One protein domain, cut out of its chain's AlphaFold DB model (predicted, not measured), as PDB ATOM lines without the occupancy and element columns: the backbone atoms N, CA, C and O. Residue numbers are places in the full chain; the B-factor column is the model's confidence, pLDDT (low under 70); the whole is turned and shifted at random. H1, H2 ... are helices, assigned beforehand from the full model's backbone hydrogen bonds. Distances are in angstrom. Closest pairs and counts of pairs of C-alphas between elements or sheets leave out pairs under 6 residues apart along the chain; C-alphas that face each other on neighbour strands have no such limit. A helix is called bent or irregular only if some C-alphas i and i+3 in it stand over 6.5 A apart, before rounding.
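AT A GLANCE: This is residues 24 to 82 of the 171 residues of the protein "N-acetyl-D-glucosamine ABC transport system permease protein 2" of Vibrio maritimus (UniProt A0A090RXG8). A long, bent helix, H1, makes a shaft whose residues 24 to 44 stick out from a small head. In the head are the rest of H1b, the short H2, the loop of residues 59 to 70 and the first part of H3, whose residues 76 to 81 stick out beyond it. The printed part has 59 residues with three named helices, in the order H1, H2, H3, and no named strand; the class is all helix. The whole is extended, with a radius of gyration of the C-alphas of 16.8 A, and its C-alphas span 55 by 25 by 16 A.

HOW THE PARTS SIT: H1, residues 24 to 50, was assigned as one helix by its hydrogen bonds but is bent: C-alphas 40 and 43 are 6.7 A apart. Its arms, H1a at residues 24 to 40 and H1b at residues 43 to 50, stand at a steep tilt of 40 degrees. H2, residues 55 to 58, is close to H1b but not clearly touching; their closest C-alphas, those of Leu 50 and Ile 58, are 6.9 A apart. H3, residues 71 to 81, is apart from H1a, H1b and H2. H1a and H2 are apart too. In H1a, H1b and H3 every O i to N i+4 pair is within hydrogen-bond range; H2 is too short for such a pair.

IN THESE COORDINATES: H1a begins at C-alpha 24, (-11.471, 8.028, 98.656), and measures 24.4 A from first to last C-alpha; H1b measures 10.4 A. H2 measures 5.2 A. H3 measures 15.3 A and ends at C-alpha 81, (40.145, 22.397, 110.044).

THE WHOLE: The C-alphas of Ile 24 and Glu 80, the two farthest apart, are 55.9 A apart. Without the stretches that stand free, 31 residues span 23 by 19 by 13 A. The printed part has no cut. The link from H1 to H2 is tight, and that from H2 to H3, 12 residues, is long. The mean pLDDT of the printed part is 85.0; residue 57 and residues 60 to 65 are under 70.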
ATOM      1  N   ILE A  24     -12.057   8.673  97.470       83.56
ATOM      2  CA  ILE A  24     -11.471   8.028  98.656       83.56
ATOM      3  C   ILE A  24     -10.023   7.606  98.441       83.56
ATOM      4  O   ILE A  24      -9.164   7.927  99.258       83.56
ATOM      5  N   GLY A  25      -9.716   6.891  97.362       88.19
ATOM      6  CA  GLY A  25      -8.343   6.444  97.193       88.19
ATOM      7  C   GLY A  25      -7.456   7.476  96.491       88.19
ATOM      8  O   GLY A  25      -6.242   7.378  96.625       88.19
ATOM      9  N   LYS A  26      -8.020   8.528  95.866       86.75
ATOM     10  CA  LYS A  26      -7.235   9.740  95.574       86.75
ATOM     11  C   LYS A  26      -6.730  10.332  96.886       86.75
ATOM     12  O   LYS A  26      -5.536  10.579  96.995       86.75
ATOM     13  N   ILE A  27      -7.597  10.493  97.887       91.38
ATOM     14  CA  ILE A  27      -7.198  10.989  99.213       91.38
ATOM     15  C   ILE A  27      -6.154  10.059  99.838       91.38
ATOM     16  O   ILE A  27      -5.102  10.539 100.241       91.38
ATOM     17  N   LEU A  28      -6.381   8.739  99.843       93.62
ATOM     18  CA  LEU A  28      -5.406   7.775 100.371       93.62
ATOM     19  C   LEU A  28      -4.038   7.898  99.681       93.62
ATOM     20  O   LEU A  28      -3.014   7.970 100.354       93.62
ATOM     21  N   PHE A  29      -4.021   7.969  98.349       93.25
ATOM     22  CA  PHE A  29      -2.800   8.109  97.559       93.25
ATOM     23  C   PHE A  29      -2.054   9.412  97.876       93.25
ATOM     24  O   PHE A  29      -0.843   9.387  98.086       93.25
ATOM     25  N   HIS A  30      -2.770  10.537  97.980       92.81
ATOM     26  CA  HIS A  30      -2.167  11.825  98.336       92.81
ATOM     27  C   HIS A  30      -1.646  11.829  99.779       92.81
ATOM     28  O   HIS A  30      -0.550  12.324 100.018       92.81
ATOM     29  N   THR A  31      -2.370  11.233 100.729       95.44
ATOM     30  CA  THR A  31      -1.918  11.110 102.123       95.44
ATOM     31  C   THR A  31      -0.628  10.294 102.223       95.44
ATOM     32  O   THR A  31       0.303  10.708 102.913       95.44
ATOM     33  N   VAL A  32      -0.533   9.172 101.500       96.19
ATOM     34  CA  VAL A  32       0.693   8.357 101.447       96.19
ATOM     35  C   VAL A  32       1.844   9.141 100.814       96.19
ATOM     36  O   VAL A  32       2.937   9.168 101.376       96.19
ATOM     37  N   LEU A  33       1.603   9.836  99.699       94.31
ATOM     38  CA  LEU A  33       2.604  10.689  99.049       94.31
ATOM     39  C   LEU A  33       3.129  11.793  99.973       94.31
ATOM     40  O   LEU A  33       4.339  11.997 100.042       94.31
ATOM     41  N   ILE A  34       2.241  12.477 100.699       95.94
ATOM     42  CA  ILE A  34       2.617  13.517 101.668       95.94
ATOM     43  C   ILE A  34       3.450  12.907 102.801       95.94
ATOM     44  O   ILE A  34       4.477  13.474 103.173       95.94
ATOM     45  N   GLY A  35       3.061  11.734 103.309       95.56
ATOM     46  CA  GLY A  35       3.831  11.006 104.319       95.56
ATOM     47  C   GLY A  35       5.239  10.640 103.840       95.56
ATOM     48  O   GLY A  35       6.218  10.910 104.535       95.56
ATOM     49  N   CYS A  36       5.366  10.092 102.627       95.06
ATOM     50  CA  CYS A  36       6.660   9.772 102.018       95.06
ATOM     51  C   CYS A  36       7.517  11.021 101.780       95.06
ATOM     52  O   CYS A  36       8.718  11.001 102.054       95.06
ATOM     53  N   ALA A  37       6.913  12.115 101.310       95.19
ATOM     54  CA  ALA A  37       7.607  13.384 101.114       95.19
ATOM     55  C   ALA A  37       8.152  13.931 102.443       95.19
ATOM     56  O   ALA A  37       9.311  14.338 102.514       95.19
ATOM     57  N   PHE A  38       7.351  13.874 103.510       95.25
ATOM     58  CA  PHE A  38       7.773  14.321 104.835       95.25
ATOM     59  C   PHE A  38       8.908  13.456 105.399       95.25
ATOM     60  O   PHE A  38       9.906  13.983 105.888       95.25
ATOM     61  N   LEU A  39       8.807  12.131 105.270       95.69
ATOM     62  CA  LEU A  39       9.859  11.208 105.703       95.69
ATOM     63  C   LEU A  39      11.177  11.444 104.948       95.69
ATOM     64  O   LEU A  39      12.251  11.365 105.539       95.69
ATOM     65  N   SER A  40      11.097  11.768 103.654       94.56
ATOM     66  CA  SER A  40      12.271  12.042 102.825       94.56
ATOM     67  C   SER A  40      12.917  13.390 103.137       94.56
ATOM     68  O   SER A  40      14.142  13.470 103.109       94.56
ATOM     69  N   ILE A  41      12.134  14.435 103.433       95.06
ATOM     70  CA  ILE A  41      12.674  15.779 103.704       95.06
ATOM     71  C   ILE A  41      13.216  15.918 105.130       95.06
ATOM     72  O   ILE A  41      14.141  16.695 105.373       95.06
ATOM     73  N   PHE A  42      12.677  15.134 106.068       92.00
ATOM     74  CA  PHE A  42      13.062  15.149 107.474       92.00
ATOM     75  C   PHE A  42      14.582  15.052 107.727       92.00
ATOM     76  O   PHE A  42      15.098  15.934 108.415       92.00
ATOM     77  N   PRO A  43      15.346  14.083 107.174       91.62
ATOM     78  CA  PRO A  43      16.791  13.995 107.420       91.62
ATOM     79  C   PRO A  43      17.573  15.213 106.910       91.62
ATOM     80  O   PRO A  43      18.575  15.594 107.516       91.62
ATOM     81  N   PHE A  44      17.114  15.861 105.835       92.19
ATOM     82  CA  PHE A  44      17.750  17.075 105.316       92.19
ATOM     83  C   PHE A  44      17.498  18.273 106.230       92.19
ATOM     84  O   PHE A  44      18.434  19.006 106.544       92.19
ATOM     85  N   LEU A  45      16.259  18.442 106.703       90.00
ATOM     86  CA  LEU A  45      15.915  19.487 107.672       90.00
ATOM     87  C   LEU A  45      16.667  19.288 108.989       90.00
ATOM     88  O   LEU A  45      17.203  20.244 109.544       90.00
ATOM     89  N   TRP A  46      16.752  18.045 109.458       87.81
ATOM     90  CA  TRP A  46      17.503  17.702 110.658       87.81
ATOM     91  C   TRP A  46      18.987  18.052 110.505       87.81
ATOM     92  O   TRP A  46      19.532  18.781 111.329       87.81
ATOM     93  N   SER A  47      19.619  17.638 109.403       88.81
ATOM     94  CA  SER A  47      21.016  17.980 109.094       88.81
ATOM     95  C   SER A  47      21.258  19.498 109.046       88.81
ATOM     96  O   SER A  47      22.223  19.995 109.628       88.81
ATOM     97  N   ALA A  48      20.341  20.254 108.433       88.25
ATOM     98  CA  ALA A  48      20.420  21.711 108.363       88.25
ATOM     99  C   ALA A  48      20.278  22.392 109.735       88.25
ATOM    100  O   ALA A  48      20.924  23.404 109.985       88.25
ATOM    101  N   ILE A  49      19.465  21.849 110.646       87.19
ATOM    102  CA  ILE A  49      19.366  22.366 112.018       87.19
ATOM    103  C   ILE A  49      20.644  22.040 112.798       87.19
ATOM    104  O   ILE A  49      21.167  22.909 113.495       87.19
ATOM    105  N   LEU A  50      21.185  20.825 112.672       86.06
ATOM    106  CA  LEU A  50      22.400  20.425 113.389       86.06
ATOM    107  C   LEU A  50      23.627  21.248 112.987       86.06
ATOM    108  O   LEU A  50      24.447  21.542 113.852       86.06
ATOM    109  N   SER A  51      23.735  21.677 111.726       85.69
ATOM    110  CA  SER A  51      24.850  22.528 111.285       85.69
ATOM    111  C   SER A  51      24.894  23.891 111.996       85.69
ATOM    112  O   SER A  51      25.956  24.502 112.097       85.69
ATOM    113  N   THR A  52      23.765  24.353 112.549       85.62
ATOM    114  CA  THR A  52      23.666  25.617 113.307       85.62
ATOM    115  C   THR A  52      24.007  25.484 114.795       85.62
ATOM    116  O   THR A  52      24.022  26.488 115.515       85.62
ATOM    117  N   ARG A  53      24.238  24.260 115.286       82.50
ATOM    118  CA  ARG A  53      24.441  23.962 116.711       82.50
ATOM    119  C   ARG A  53      25.893  23.636 117.027       82.50
ATOM    120  O   ARG A  53      26.604  23.065 116.208       82.50
ATOM    121  N   LEU A  54      26.308  23.955 118.251       78.62
ATOM    122  CA  LEU A  54      27.611  23.553 118.783       78.62
ATOM    123  C   LEU A  54      27.661  22.039 118.998       78.62
ATOM    124  O   LEU A  54      26.662  21.422 119.379       78.62
ATOM    125  N   ARG A  55      28.853  21.460 118.821       72.62
ATOM    126  CA  ARG A  55      29.118  20.020 118.976       72.62
ATOM    127  C   ARG A  55      28.633  19.462 120.318       72.62
ATOM    128  O   ARG A  55      28.126  18.347 120.362       72.62
ATOM    129  N   GLU A  56      28.739  20.246 121.385       71.94
ATOM    130  CA  GLU A  56      28.324  19.866 122.741       71.94
ATOM    131  C   GLU A  56      26.808  19.635 122.856       71.94
ATOM    132  O   GLU A  56      26.373  18.715 123.544       71.94
ATOM    133  N   HIS A  57      26.004  20.399 122.109       68.06
ATOM    134  CA  HIS A  57      24.541  20.285 122.097       68.06
ATOM    135  C   HIS A  57      24.011  19.211 121.134       68.06
ATOM    136  O   HIS A  57      22.817  18.914 121.143       68.06
ATOM    137  N   ILE A  58      24.873  18.640 120.285       71.81
ATOM    138  CA  ILE A  58      24.504  17.581 119.330       71.81
ATOM    139  C   ILE A  58      24.421  16.213 120.024       71.81
ATOM    140  O   ILE A  58      23.597  15.385 119.646       71.81
ATOM    141  N   PHE A  59      25.256  15.976 121.043       70.44
ATOM    142  CA  PHE A  59      25.306  14.701 121.772       70.44
ATOM    143  C   PHE A  59      24.416  14.665 123.022       70.44
ATOM    144  O   PHE A  59      24.232  13.603 123.615       70.44
ATOM    145  N   THR A  60      23.839  15.799 123.419       69.81
ATOM    146  CA  THR A  60      22.803  15.857 124.456       69.81
ATOM    147  C   THR A  60      21.436  15.493 123.877       69.81
ATOM    148  O   THR A  60      21.101  15.894 122.767       69.81
ATOM    149  N   SER A  61      20.623  14.766 124.644       57.81
ATOM    150  CA  SER A  61      19.323  14.178 124.273       57.81
ATOM    151  C   SER A  61      18.181  15.175 123.996       57.81
ATOM    152  O   SER A  61      17.009  14.796 124.008       57.81
ATOM    153  N   ASP A  62      18.493  16.441 123.724       63.56
ATOM    154  CA  ASP A  62      17.507  17.505 123.566       63.56
ATOM    155  C   ASP A  62      17.076  17.631 122.093       63.56
ATOM    156  O   ASP A  62      17.658  18.369 121.284       63.56
ATOM    157  N   ILE A  63      16.052  16.852 121.717       62.59
ATOM    158  CA  ILE A  63      15.431  16.889 120.384       62.59
ATOM    159  C   ILE A  63      14.647  18.199 120.257       62.59
ATOM    160  O   ILE A  63      13.437  18.271 120.449       62.59
ATOM    161  N   SER A  64      15.362  19.265 119.927       67.50
ATOM    162  CA  SER A  64      14.788  20.579 119.668       67.50
ATOM    163  C   SER A  64      14.906  20.888 118.178       67.50
ATOM    164  O   SER A  64      15.977  20.743 117.601       67.50
ATOM    165  N   LEU A  65      13.828  21.359 117.547       69.38
ATOM    166  CA  LEU A  65      13.820  21.800 116.141       69.38
ATOM    167  C   LEU A  65      14.218  23.279 115.974       69.38
ATOM    168  O   LEU A  65      14.051  23.860 114.906       69.38
ATOM    169  N   LYS A  66      14.721  23.921 117.036       77.38
ATOM    170  CA  LYS A  66      15.158  25.321 116.988       77.38
ATOM    171  C   LYS A  66      16.515  25.449 116.295       77.38
ATOM    172  O   LYS A  66      17.429  24.677 116.602       77.38
ATOM    173  N   LEU A  67      16.650  26.455 115.429       75.88
ATOM    174  CA  LEU A  67      17.950  26.872 114.904       75.88
ATOM    175  C   LEU A  67      18.839  27.352 116.061       75.88
ATOM    176  O   LEU A  67      18.374  28.062 116.954       75.88
ATOM    177  N   GLY A  68      20.100  26.923 116.053       75.44
ATOM    178  CA  GLY A  68      21.134  27.425 116.953       75.44
ATOM    179  C   GLY A  68      21.711  28.765 116.480       75.44
ATOM    180  O   GLY A  68      21.405  29.236 115.386       75.44
ATOM    181  N   GLY A  69      22.549  29.381 117.320       83.31
ATOM    182  CA  GLY A  69      23.219  30.659 117.032       83.31
ATOM    183  C   GLY A  69      24.661  30.538 116.521       83.31
ATOM    184  O   GLY A  69      25.272  31.554 116.215       83.31
ATOM    185  N   ALA A  70      25.208  29.322 116.414       84.56
ATOM    186  CA  ALA A  70      26.639  29.080 116.194       84.56
ATOM    187  C   ALA A  70      27.001  28.740 114.734       84.56
ATOM    188  O   ALA A  70      28.047  28.154 114.466       84.56
ATOM    189  N   LEU A  71      26.143  29.083 113.761       84.69
ATOM    190  CA  LEU A  71      26.370  28.742 112.347       84.69
ATOM    191  C   LEU A  71      27.677  29.341 111.802       84.69
ATOM    192  O   LEU A  71      28.405  28.654 111.091       84.69
ATOM    193  N   PHE A  72      27.972  30.603 112.127       86.69
ATOM    194  CA  PHE A  72      29.184  31.276 111.649       86.69
ATOM    195  C   PHE A  72      30.454  30.688 112.271       86.69
ATOM    196  O   PHE A  72      31.403  30.411 111.549       86.69
ATOM    197  N   GLU A  73      30.432  30.413 113.575       87.12
ATOM    198  CA  GLU A  73      31.543  29.784 114.299       87.12
ATOM    199  C   GLU A  73      31.846  28.380 113.751       87.12
ATOM    200  O   GLU A  73      32.991  28.053 113.449       87.12
ATOM    201  N   ASN A  74      30.811  27.569 113.504       87.38
ATOM    202  CA  ASN A  74      30.964  26.255 112.875       87.38
ATOM    203  C   ASN A  74      31.542  26.339 111.453       87.38
ATOM    204  O   ASN A  74      32.274  25.442 111.033       87.38
ATOM    205  N   TYR A  75      31.193  27.382 110.697       86.31
ATOM    206  CA  TYR A  75      31.720  27.594 109.350       86.31
ATOM    207  C   TYR A  75      33.202  27.983 109.375       86.31
ATOM    208  O   TYR A  75      33.986  27.431 108.604       86.31
ATOM    209  N   GLU A  76      33.594  28.880 110.277       88.88
ATOM    210  CA  GLU A  76      34.988  29.295 110.449       88.88
ATOM    211  C   GLU A  76      35.860  28.105 110.872       88.88
ATOM    212  O   GLU A  76      36.824  27.768 110.177       88.88
ATOM    213  N   LEU A  77      35.415  27.351 111.887       88.44
ATOM    214  CA  LEU A  77      36.053  26.104 112.323       88.44
ATOM    215  C   LEU A  77      36.180  25.074 111.189       88.44
ATOM    216  O   LEU A  77      37.193  24.380 111.091       88.44
ATOM    217  N   LEU A  78      35.173  24.956 110.316       87.88
ATOM    218  CA  LEU A  78      35.223  24.059 109.157       87.88
ATOM    219  C   LEU A  78      36.321  24.473 108.172       87.88
ATOM    220  O   LEU A  78      37.051  23.612 107.677       87.88
ATOM    221  N   THR A  79      36.417  25.769 107.872       88.44
ATOM    222  CA  THR A  79      37.410  26.298 106.931       88.44
ATOM    223  C   THR A  79      38.834  26.282 107.483       88.44
ATOM    224  O   THR A  79      39.768  26.158 106.695       88.44
ATOM    225  N   GLU A  80      39.011  26.354 108.806       91.38
ATOM    226  CA  GLU A  80      40.314  26.190 109.460       91.38
ATOM    227  C   GLU A  80      40.749  24.722 109.539       91.38
ATOM    228  O   GLU A  80      41.912  24.401 109.294       91.38
ATOM    229  N   ALA A  81      39.825  23.811 109.859       89.88
ATOM    230  CA  ALA A  81      40.145  22.397 110.044       89.88
ATOM    231  C   ALA A  81      40.463  21.670 108.727       89.88
ATOM    232  O   ALA A  81      41.216  20.692 108.724       89.88
ATOM    233  N   LEU A  82      39.848  22.089 107.617       89.06
ATOM    234  CA  LEU A  82      39.933  21.405 106.328       89.06
ATOM    235  C   LEU A  82      39.953  22.423 105.176       89.06
ATOM    236  O   LEU A  82      39.217  23.408 105.221       89.06
TER     237      LEU A  82